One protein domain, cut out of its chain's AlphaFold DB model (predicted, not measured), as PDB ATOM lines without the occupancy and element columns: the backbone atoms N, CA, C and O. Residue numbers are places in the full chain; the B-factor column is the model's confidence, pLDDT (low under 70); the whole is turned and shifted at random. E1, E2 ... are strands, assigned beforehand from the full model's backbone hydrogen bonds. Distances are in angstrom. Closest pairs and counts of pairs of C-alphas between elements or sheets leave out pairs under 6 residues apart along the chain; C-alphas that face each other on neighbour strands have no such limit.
ATOM      1  N   GLU A 569     -16.824  41.936 -31.459       84.62
ATOM      2  CA  GLU A 569     -18.025  42.422 -32.139       84.62
ATOM      3  C   GLU A 569     -17.788  42.511 -33.650       84.62
ATOM      4  O   GLU A 569     -16.653  42.380 -34.117       84.62
ATOM      5  N   CYS A 570     -18.856  42.731 -34.420       83.56
ATOM      6  CA  CYS A 570     -18.701  43.010 -35.841       83.56
ATOM      7  C   CYS A 570     -18.086  44.394 -36.055       83.56
ATOM      8  O   CYS A 570     -18.423  45.361 -35.370       83.56
ATOM      9  N   ASP A 571     -17.152  44.460 -36.995       79.44
ATOM     10  CA  ASP A 571     -16.427  45.672 -37.347       79.44
ATOM     11  C   ASP A 571     -17.294  46.632 -38.186       79.44
ATOM     12  O   ASP A 571     -18.436  46.325 -38.538       79.44
ATOM     13  N   TYR A 572     -16.769  47.815 -38.513       72.12
ATOM     14  CA  TYR A 572     -17.491  48.847 -39.261       72.12
ATOM     15  C   TYR A 572     -18.113  48.303 -40.553       72.12
ATOM     16  O   TYR A 572     -17.415  47.760 -41.411       72.12
ATOM     17  N   ASN A 573     -19.418  48.521 -40.717       71.25
ATOM     18  CA  ASN A 573     -20.199  48.113 -41.885       71.25
ATOM     19  C   ASN A 573     -20.354  46.589 -42.033       71.25
ATOM     20  O   ASN A 573     -20.649  46.094 -43.124       71.25
ATOM     21  N   PHE A 574     -20.213  45.852 -40.927       77.31
ATOM     22  CA  PHE A 574     -20.576  44.444 -40.798       77.31
ATOM     23  C   PHE A 574     -21.705  44.273 -39.779       77.31
ATOM     24  O   PHE A 574     -21.752  44.957 -38.760       77.31
ATOM     25  N   ILE A 575     -22.605  43.332 -40.047       74.50
ATOM     26  CA  ILE A 575     -23.678  42.940 -39.131       74.50
ATOM     27  C   ILE A 575     -23.500  41.488 -38.727       74.50
ATOM     28  O   ILE A 575     -23.014  40.660 -39.501       74.50
ATOM     29  N   ARG A 576     -23.926  41.172 -37.507       75.94
ATOM     30  CA  ARG A 576     -23.901  39.801 -37.019       75.94
ATOM     31  C   ARG A 576     -25.088  39.037 -37.595       75.94
ATOM     32  O   ARG A 576     -26.229  39.424 -37.363       75.94
ATOM     33  N   LYS A 577     -24.824  37.944 -38.303       75.12
ATOM     34  CA  LYS A 577     -25.837  37.047 -38.862       75.12
ATOM     35  C   LYS A 577     -25.391  35.600 -38.691       75.12
ATOM     36  O   LYS A 577     -24.254  35.261 -38.996       75.12
ATOM     37  N   ASP A 578     -26.262  34.767 -38.123       79.44
ATOM     38  CA  ASP A 578     -25.988  33.346 -37.849       79.44
ATOM     39  C   ASP A 578     -24.677  33.087 -37.071       79.44
ATOM     40  O   ASP A 578     -24.024  32.058 -37.222       79.44
ATOM     41  N   GLY A 579     -24.285  34.034 -36.209       76.56
ATOM     42  CA  GLY A 579     -23.059  33.956 -35.408       76.56
ATOM     43  C   GLY A 579     -21.790  34.464 -36.101       76.56
ATOM     44  O   GLY A 579     -20.784  34.615 -35.410       76.56
ATOM     45  N   GLU A 580     -21.856  34.804 -37.389       83.88
ATOM     46  CA  GLU A 580     -20.763  35.355 -38.197       83.88
ATOM     47  C   GLU A 580     -20.971  36.844 -38.510       83.88
ATOM     48  O   GLU A 580     -22.089  37.355 -38.441       83.88
ATOM     49  N   CYS A 581     -19.897  37.562 -38.837       85.88
ATOM     50  CA  CYS A 581     -19.982  38.965 -39.249       85.88
ATOM     51  C   CYS A 581     -19.989  39.083 -40.775       85.88
ATOM     52  O   CYS A 581     -18.965  38.908 -41.439       85.88
ATOM     53  N   GLU A 582     -21.158  39.398 -41.332       85.50
ATOM     54  CA  GLU A 582     -21.370  39.587 -42.766       85.50
ATOM     55  C   GLU A 582     -21.315  41.071 -43.142       85.50
ATOM     56  O   GLU A 582     -21.719  41.943 -42.375       85.50
ATOM     57  N   LYS A 583     -20.818  41.370 -44.344       78.19
ATOM     58  CA  LYS A 583     -20.723  42.739 -44.865       78.19
ATOM     59  C   LYS A 583     -22.130  43.316 -45.079       78.19
ATOM     60  O   LYS A 583     -22.885  42.795 -45.896       78.19
ATOM     61  N   ALA A 584     -22.448  44.410 -44.393       68.25
ATOM     62  CA  ALA A 584     -23.702  45.159 -44.509       68.25
ATOM     63  C   ALA A 584     -23.549  46.494 -45.251       68.25
ATOM     64  O   ALA A 584     -24.532  47.053 -45.728       68.25
ATOM     65  N   GLY A 585     -22.323  47.001 -45.365       64.62
ATOM     66  CA  GLY A 585     -22.016  48.234 -46.074       64.62
ATOM     67  C   GLY A 585     -20.603  48.230 -46.666       64.62
ATOM     68  O   GLY A 585     -19.903  47.214 -46.632       64.62
ATOM     69  N   PRO A 586     -20.178  49.346 -47.267       64.81
ATOM     70  CA  PRO A 586     -18.850  49.472 -47.857       64.81
ATOM     71  C   PRO A 586     -17.734  49.341 -46.807       64.81
ATOM     72  O   PRO A 586     -17.827  49.889 -45.723       64.81
ATOM     73  N   ILE A 587     -16.640  48.655 -47.112       73.00
ATOM     74  CA  ILE A 587     -15.501  48.483 -46.201       73.00
ATOM     75  C   ILE A 587     -14.650  49.753 -46.215       73.00
ATOM     76  O   ILE A 587     -14.298  50.246 -47.281       73.00
ATOM     77  N   VAL A 588     -14.275  50.280 -45.050       67.56
ATOM     78  CA  VAL A 588     -13.356  51.424 -44.978       67.56
ATOM     79  C   VAL A 588     -11.953  50.962 -45.376       67.56
ATOM     80  O   VAL A 588     -11.369  50.086 -44.734       67.56
ATOM     81  N   ALA A 589     -11.413  51.532 -46.450       69.19
ATOM     82  CA  ALA A 589     -10.025  51.312 -46.833       69.19
ATOM     83  C   ALA A 589      -9.101  52.295 -46.096       69.19
ATOM     84  O   ALA A 589      -9.512  53.426 -45.835       69.19
ATOM     85  N   PRO A 590      -7.848  51.908 -45.802       71.25
ATOM     86  CA  PRO A 590      -6.823  52.861 -45.392       71.25
ATOM     87  C   PRO A 590      -6.682  53.995 -46.416       71.25
ATOM     88  O   PRO A 590      -6.816  53.754 -47.623       71.25
ATOM     89  N   ASP A 591      -6.382  55.208 -45.942       60.22
ATOM     90  CA  ASP A 591      -6.191  56.380 -46.803       60.22
ATOM     91  C   ASP A 591      -5.232  56.054 -47.964       60.22
ATOM     92  O   ASP A 591      -4.187  55.430 -47.778       60.22
ATOM     93  N   GLU A 592      -5.615  56.461 -49.180       64.19
ATOM     94  CA  GLU A 592      -4.907  56.227 -50.454       64.19
ATOM     95  C   GLU A 592      -4.941  54.794 -51.036       64.19
ATOM     96  O   GLU A 592      -4.611  54.628 -52.212       64.19
ATOM     97  N   ALA A 593      -5.403  53.763 -50.312       69.06
ATOM     98  CA  ALA A 593      -5.315  52.366 -50.777       69.06
ATOM     99  C   ALA A 593      -6.124  52.062 -52.058       69.06
ATOM    100  O   ALA A 593      -5.698  51.245 -52.874       69.06
ATOM    101  N   CYS A 594      -7.265  52.736 -52.256       71.69
ATOM    102  CA  CYS A 594      -8.159  52.509 -53.402       71.69
ATOM    103  C   CYS A 594      -8.376  53.741 -54.299       71.69
ATOM    104  O   CYS A 594      -9.144  53.675 -55.253       71.69
ATOM    105  N   LYS A 595      -7.675  54.857 -54.052       60.53
ATOM    106  CA  LYS A 595      -7.944  56.164 -54.690       60.53
ATOM    107  C   LYS A 595      -7.669  56.205 -56.205       60.53
ATOM    108  O   LYS A 595      -8.158  57.099 -56.881       60.53
ATOM    109  N   ASN A 596      -6.902  55.243 -56.728       61.75
ATOM    110  CA  ASN A 596      -6.570  55.080 -58.154       61.75
ATOM    111  C   ASN A 596      -6.463  53.594 -58.568       61.75
ATOM    112  O   ASN A 596      -5.728  53.247 -59.494       61.75
ATOM    113  N   ALA A 597      -7.126  52.697 -57.835       66.69
ATOM    114  CA  ALA A 597      -7.004  51.253 -58.020       66.69
ATOM    115  C   ALA A 597      -8.173  50.688 -58.846       66.69
ATOM    116  O   ALA A 597      -9.296  51.178 -58.766       66.69
ATOM    117  N   GLY A 598      -7.926  49.636 -59.632       67.19
ATOM    118  CA  GLY A 598      -9.005  48.910 -60.312       67.19
ATOM    119  C   GLY A 598      -9.900  48.158 -59.309       67.19
ATOM    120  O   GLY A 598      -9.406  47.803 -58.235       67.19
ATOM    121  N   PRO A 599     -11.169  47.855 -59.647       70.19
ATOM    122  CA  PRO A 599     -12.143  47.257 -58.722       70.19
ATOM    123  C   PRO A 599     -11.680  45.925 -58.106       70.19
ATOM    124  O   PRO A 599     -11.951  45.660 -56.939       70.19
ATOM    125  N   ASP A 600     -10.915  45.116 -58.844       81.19
ATOM    126  CA  ASP A 600     -10.380  43.832 -58.365       81.19
ATOM    127  C   ASP A 600      -9.065  43.934 -57.570       81.19
ATOM    128  O   ASP A 600      -8.544  42.915 -57.114       81.19
ATOM    129  N   THR A 601      -8.509  45.135 -57.396       83.81
ATOM    130  CA  THR A 601      -7.289  45.334 -56.593       83.81
ATOM    131  C   THR A 601      -7.590  45.023 -55.136       83.81
ATOM    132  O   THR A 601      -8.607  45.480 -54.616       83.81
ATOM    133  N   THR A 602      -6.720  44.265 -54.467       86.69
ATOM    134  CA  THR A 602      -6.914  43.901 -53.062       86.69
ATOM    135  C   THR A 602      -6.047  44.724 -52.113       86.69
ATOM    136  O   THR A 602      -4.926  45.108 -52.442       86.69
ATOM    137  N   PHE A 603      -6.552  44.952 -50.905       87.81
ATOM    138  CA  PHE A 603      -5.829  45.536 -49.778       87.81
ATOM    139  C   PHE A 603      -6.087  44.708 -48.514       87.81
ATOM    140  O   PHE A 603      -7.054  43.947 -48.447       87.81
ATOM    141  N   LYS A 604      -5.229  44.846 -47.497       88.06
ATOM    142  CA  LYS A 604      -5.489  44.258 -46.178       88.06
ATOM    143  C   LYS A 604      -6.509  45.118 -45.442       88.06
ATOM    144  O   LYS A 604      -6.209  46.258 -45.097       88.06
ATOM    145  N   GLY A 605      -7.702  44.573 -45.240       82.81
ATOM    146  CA  GLY A 605      -8.826  45.235 -44.586       82.81
ATOM    147  C   GLY A 605      -9.455  44.362 -43.506       82.81
ATOM    148  O   GLY A 605      -9.015  43.241 -43.261       82.81
ATOM    149  N   SER A 606     -10.497  44.883 -42.862       86.12
ATOM    150  CA  SER A 606     -11.214  44.202 -41.777       86.12
ATOM    151  C   SER A 606     -11.650  42.780 -42.146       86.12
ATOM    152  O   SER A 606     -12.182  42.562 -43.237       86.12
ATOM    153  N   SER A 607     -11.507  41.813 -41.234       89.38
ATOM    154  CA  SER A 607     -12.114  40.474 -41.355       89.38
ATOM    155  C   SER A 607     -13.639  40.484 -41.225       89.38
ATOM    156  O   SER A 607     -14.293  39.519 -41.614       89.38
ATOM    157  N   GLY A 608     -14.204  41.595 -40.757       86.56
ATOM    158  CA  GLY A 608     -15.587  41.719 -40.319       86.56
ATOM    159  C   GLY A 608     -15.740  41.644 -38.803       86.56
ATOM    160  O   GLY A 608     -16.805  41.983 -38.304       86.56
ATOM    161  N   TRP A 609     -14.688  41.275 -38.068       88.62
ATOM    162  CA  TRP A 609     -14.658  41.237 -36.607       88.62
ATOM    163  C   TRP A 609     -13.660  42.252 -36.053       88.62
ATOM    164  O   TRP A 609     -12.623  42.504 -36.661       88.62
ATOM    165  N   ARG A 610     -13.933  42.765 -34.853       86.81
ATOM    166  CA  ARG A 610     -12.977  43.527 -34.044       86.81
ATOM    167  C   ARG A 610     -13.119  43.192 -32.567       86.81
ATOM    168  O   ARG A 610     -14.203  42.835 -32.110       86.81
ATOM    169  N   LEU A 611     -12.034  43.315 -31.808       87.19
ATOM    170  CA  LEU A 611     -12.108  43.270 -30.348       87.19
ATOM    171  C   LEU A 611     -12.918  44.475 -29.843       87.19
ATOM    172  O   LEU A 611     -12.690  45.592 -30.310       87.19
ATOM    173  N   ILE A 612     -13.839  44.267 -28.897       83.00
ATOM    174  CA  ILE A 612     -14.642  45.363 -28.336       83.00
ATOM    175  C   ILE A 612     -13.695  46.369 -27.644       83.00
ATOM    176  O   ILE A 612     -12.954  45.988 -26.737       83.00
ATOM    177  N   PRO A 613     -13.683  47.657 -28.026       77.62
ATOM    178  CA  PRO A 613     -12.909  48.699 -27.363       77.62
ATOM    179  C   PRO A 613     -13.143  48.742 -25.852       77.62
ATOM    180  O   PRO A 613     -14.277  48.764 -25.378       77.62
ATOM    181  N   GLY A 614     -12.046  48.769 -25.096       75.94
ATOM    182  CA  GLY A 614     -12.065  48.700 -23.633       75.94
ATOM    183  C   GLY A 614     -12.115  47.278 -23.064       75.94
ATOM    184  O   GLY A 614     -12.016  47.128 -21.849       75.94
ATOM    185  N   ASN A 615     -12.224  46.242 -23.900       85.62
ATOM    186  CA  ASN A 615     -12.093  44.855 -23.463       85.62
ATOM    187  C   ASN A 615     -10.630  44.546 -23.101       85.62
ATOM    188  O   ASN A 615      -9.726  44.788 -23.903       85.62
ATOM    189  N   THR A 616     -10.393  44.019 -21.899       90.50
ATOM    190  CA  THR A 616      -9.037  43.771 -21.376       90.50
ATOM    191  C   THR A 616      -8.587  42.314 -21.496       90.50
ATOM    192  O   THR A 616      -7.607  41.912 -20.868       90.50
ATOM    193  N   CYS A 617      -9.264  41.497 -22.308       91.25
ATOM    194  CA  CYS A 617      -8.923  40.086 -22.432       91.25
ATOM    195  C   CYS A 617      -7.490  39.866 -22.953       91.25
ATOM    196  O   CYS A 617      -6.958  40.585 -23.803       91.25
ATOM    197  N   LYS A 618      -6.861  38.796 -22.467       92.75
ATOM    198  CA  LYS A 618      -5.568  38.294 -22.928       92.75
ATOM    199  C   LYS A 618      -5.770  37.494 -24.207       92.75
ATOM    200  O   LYS A 618      -6.435  36.456 -24.210       92.75
ATOM    201  N   ARG A 619      -5.181  37.969 -25.302       89.19
ATOM    202  CA  ARG A 619      -5.264  37.303 -26.609       89.19
ATOM    203  C   ARG A 619      -4.561  35.948 -26.563       89.19
ATOM    204  O   ARG A 619      -3.528  35.803 -25.914       89.19
ATOM    205  N   LYS A 620      -5.132  34.965 -27.261       85.38
ATOM    206  CA  LYS A 620      -4.526  33.636 -27.421       85.38
ATOM    207  C   LYS A 620      -3.390  33.700 -28.445       85.38
ATOM    208  O   LYS A 620      -3.442  34.507 -29.368       85.38
ATOM    209  N   ASP A 621      -2.393  32.831 -28.310       81.12
ATOM    210  CA  ASP A 621      -1.332  32.710 -29.314       81.12
ATOM    211  C   ASP A 621      -1.907  32.196 -30.649       81.12
ATOM    212  O   ASP A 621      -2.631  31.197 -30.679       81.12
ATOM    213  N   GLY A 622      -1.567  32.854 -31.764       83.31
ATOM    214  CA  GLY A 622      -2.018  32.489 -33.114       83.31
ATOM    215  C   GLY A 622      -3.011  33.477 -33.733       83.31
ATOM    216  O   GLY A 622      -3.191  34.584 -33.227       83.31
ATOM    217  N   SER A 623      -3.628  33.077 -34.852       82.69
ATOM    218  CA  SER A 623      -4.564  33.932 -35.595       82.69
ATOM    219  C   SER A 623      -5.836  34.209 -34.792       82.69
ATOM    220  O   SER A 623      -6.383  33.306 -34.157       82.69
ATOM    221  N   GLN A 624      -6.283  35.460 -34.816       87.06
ATOM    222  CA  GLN A 624      -7.470  35.961 -34.130       87.06
ATOM    223  C   GLN A 624      -8.573  36.315 -35.133       87.06
ATOM    224  O   GLN A 624      -8.324  36.497 -36.326       87.06
ATOM    225  N   LYS A 625      -9.819  36.426 -34.649       87.19
ATOM    226  CA  LYS A 625     -10.978  36.726 -35.506       87.19
ATOM    227  C   LYS A 625     -10.860  38.063 -36.233       87.19
ATOM    228  O   LYS A 625     -11.362  38.183 -37.343       87.19
ATOM    229  N   ASP A 626     -10.213  39.046 -35.624       89.06
ATOM    230  CA  ASP A 626     -10.026  40.415 -36.114       89.06
ATOM    231  C   ASP A 626      -8.717  40.625 -36.897       89.06
ATOM    232  O   ASP A 626      -8.358  41.759 -37.215       89.06
ATOM    233  N   ASP A 627      -7.994  39.549 -37.233       89.44
ATOM    234  CA  ASP A 627      -6.815  39.652 -38.093       89.44
ATOM    235  C   ASP A 627      -7.203  40.157 -39.500       89.44
ATOM    236  O   ASP A 627      -8.141  39.628 -40.105       89.44
ATOM    237  N   PRO A 628      -6.477  41.131 -40.085       88.75
ATOM    238  CA  PRO A 628      -6.807  41.661 -41.405       88.75
ATOM    239  C   PRO A 628      -6.808  40.602 -42.518       88.75
ATOM    240  O   PRO A 628      -5.853  39.835 -42.684       88.75
ATOM    241  N   VAL A 629      -7.840  40.629 -43.364       90.94
ATOM    242  CA  VAL A 629      -8.003  39.749 -44.535       90.94
ATOM    243  C   VAL A 629      -7.857  40.533 -45.839       90.94
ATOM    244  O   VAL A 629      -7.904  41.762 -45.855       90.94
ATOM    245  N   ASP A 630      -7.665  39.834 -46.959       90.19
ATOM    246  CA  ASP A 630      -7.656  40.480 -48.276       90.19
ATOM    247  C   ASP A 630      -9.078  40.915 -48.669       90.19
ATOM    248  O   ASP A 630      -9.995  40.096 -48.741       90.19
ATOM    249  N   ARG A 631      -9.260  42.214 -48.928       87.44
ATOM    250  CA  ARG A 631     -10.514  42.847 -49.372       87.44
ATOM    251  C   ARG A 631     -10.319  43.519 -50.718       87.44
ATOM    252  O   ARG A 631      -9.218  43.988 -50.990       87.44
ATOM    253  N   LYS A 632     -11.351  43.575 -51.562       85.94
ATOM    254  CA  LYS A 632     -11.261  44.228 -52.876       85.94
ATOM    255  C   LYS A 632     -11.561  45.720 -52.770       85.94
ATOM    256  O   LYS A 632     -12.369  46.133 -51.947       85.94
ATOM    257  N   CYS A 633     -10.992  46.539 -53.647       78.81
ATOM    258  CA  CYS A 633     -11.363  47.952 -53.749       78.81
ATOM    259  C   CYS A 633     -12.815  48.147 -54.218       78.81
ATOM    260  O   CYS A 633     -13.430  49.145 -53.861       78.81
ATOM    261  N   SER A 634     -13.406  47.161 -54.906       75.31
ATOM    262  CA  SER A 634     -14.855  47.083 -55.158       75.31
ATOM    263  C   SER A 634     -15.701  46.826 -53.906       75.31
ATOM    264  O   SER A 634     -16.918  46.699 -54.009       75.31
ATOM    265  N   ASP A 635     -15.081  46.640 -52.738       72.88
ATOM    266  CA  ASP A 635     -15.799  46.503 -51.481       72.88
ATOM    267  C   ASP A 635     -15.929  47.820 -50.712       72.88
ATOM    268  O   ASP A 635     -16.656  47.826 -49.723       72.88
ATOM    269  N   VAL A 636     -15.271  48.898 -51.153       69.81
ATOM    270  CA  VAL A 636     -15.068  50.166 -50.425       69.81
ATOM    271  C   VAL A 636     -16.097  51.229 -50.830       69.81
ATOM    272  O   VAL A 636     -16.745  51.109 -51.874       69.81
TER     273      VAL A 636
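AT A GLANCE: This is residues 569 to 636 of the 1256 residues of the protein "Carboxypeptidase Y receptor" of Verticillium dahliae (UniProt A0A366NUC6). With little regular structure, the model shows two small antiparallel ribbons, the hairpin E1 and E2 and the pair E3 and E5, and two long loops that reach opposite ends of an elongated outline, residues 584 to 601 from E2 to E3 and residues 612 to 628 from E4 to E5; residues 609 to 610 of E4 pair with residues 569 to 570. The printed part has 68 residues, no named helix and five strands, E1 to E5 in order; it is all strand, with 19 residues in named elements. It is only just loose, close to compact: radius of gyration of the C-alphas 13.2 A, spans 39 by 25 by 20 A.

HOW THE PARTS SIT: E1, residues 574 to 577, and E2, residues 580 to 583, form an antiparallel hairpin; N 575 and O 582 are 2.9 A apart. E3, residues 602 to 605, and E5, residues 629 to 632, are antiparallel; N 603 and O 631 are 2.8 A apart. E4, residues 609 to 611, pairs with no named strand.

IN THESE COORDINATES: E1 begins at C-alpha 574 (-20.576, 44.444, -40.798). E5, 10.0 A long, ends at C-alpha 632 (-11.261, 44.228, -52.876).

THE WHOLE: The C-alphas farthest apart, Gly 598 and Thr 616, are 39.3 A apart. Links E2 to E3 and E4 to E5 are long. Thirteen residues, among them 595 to 598, have pLDDT under 70.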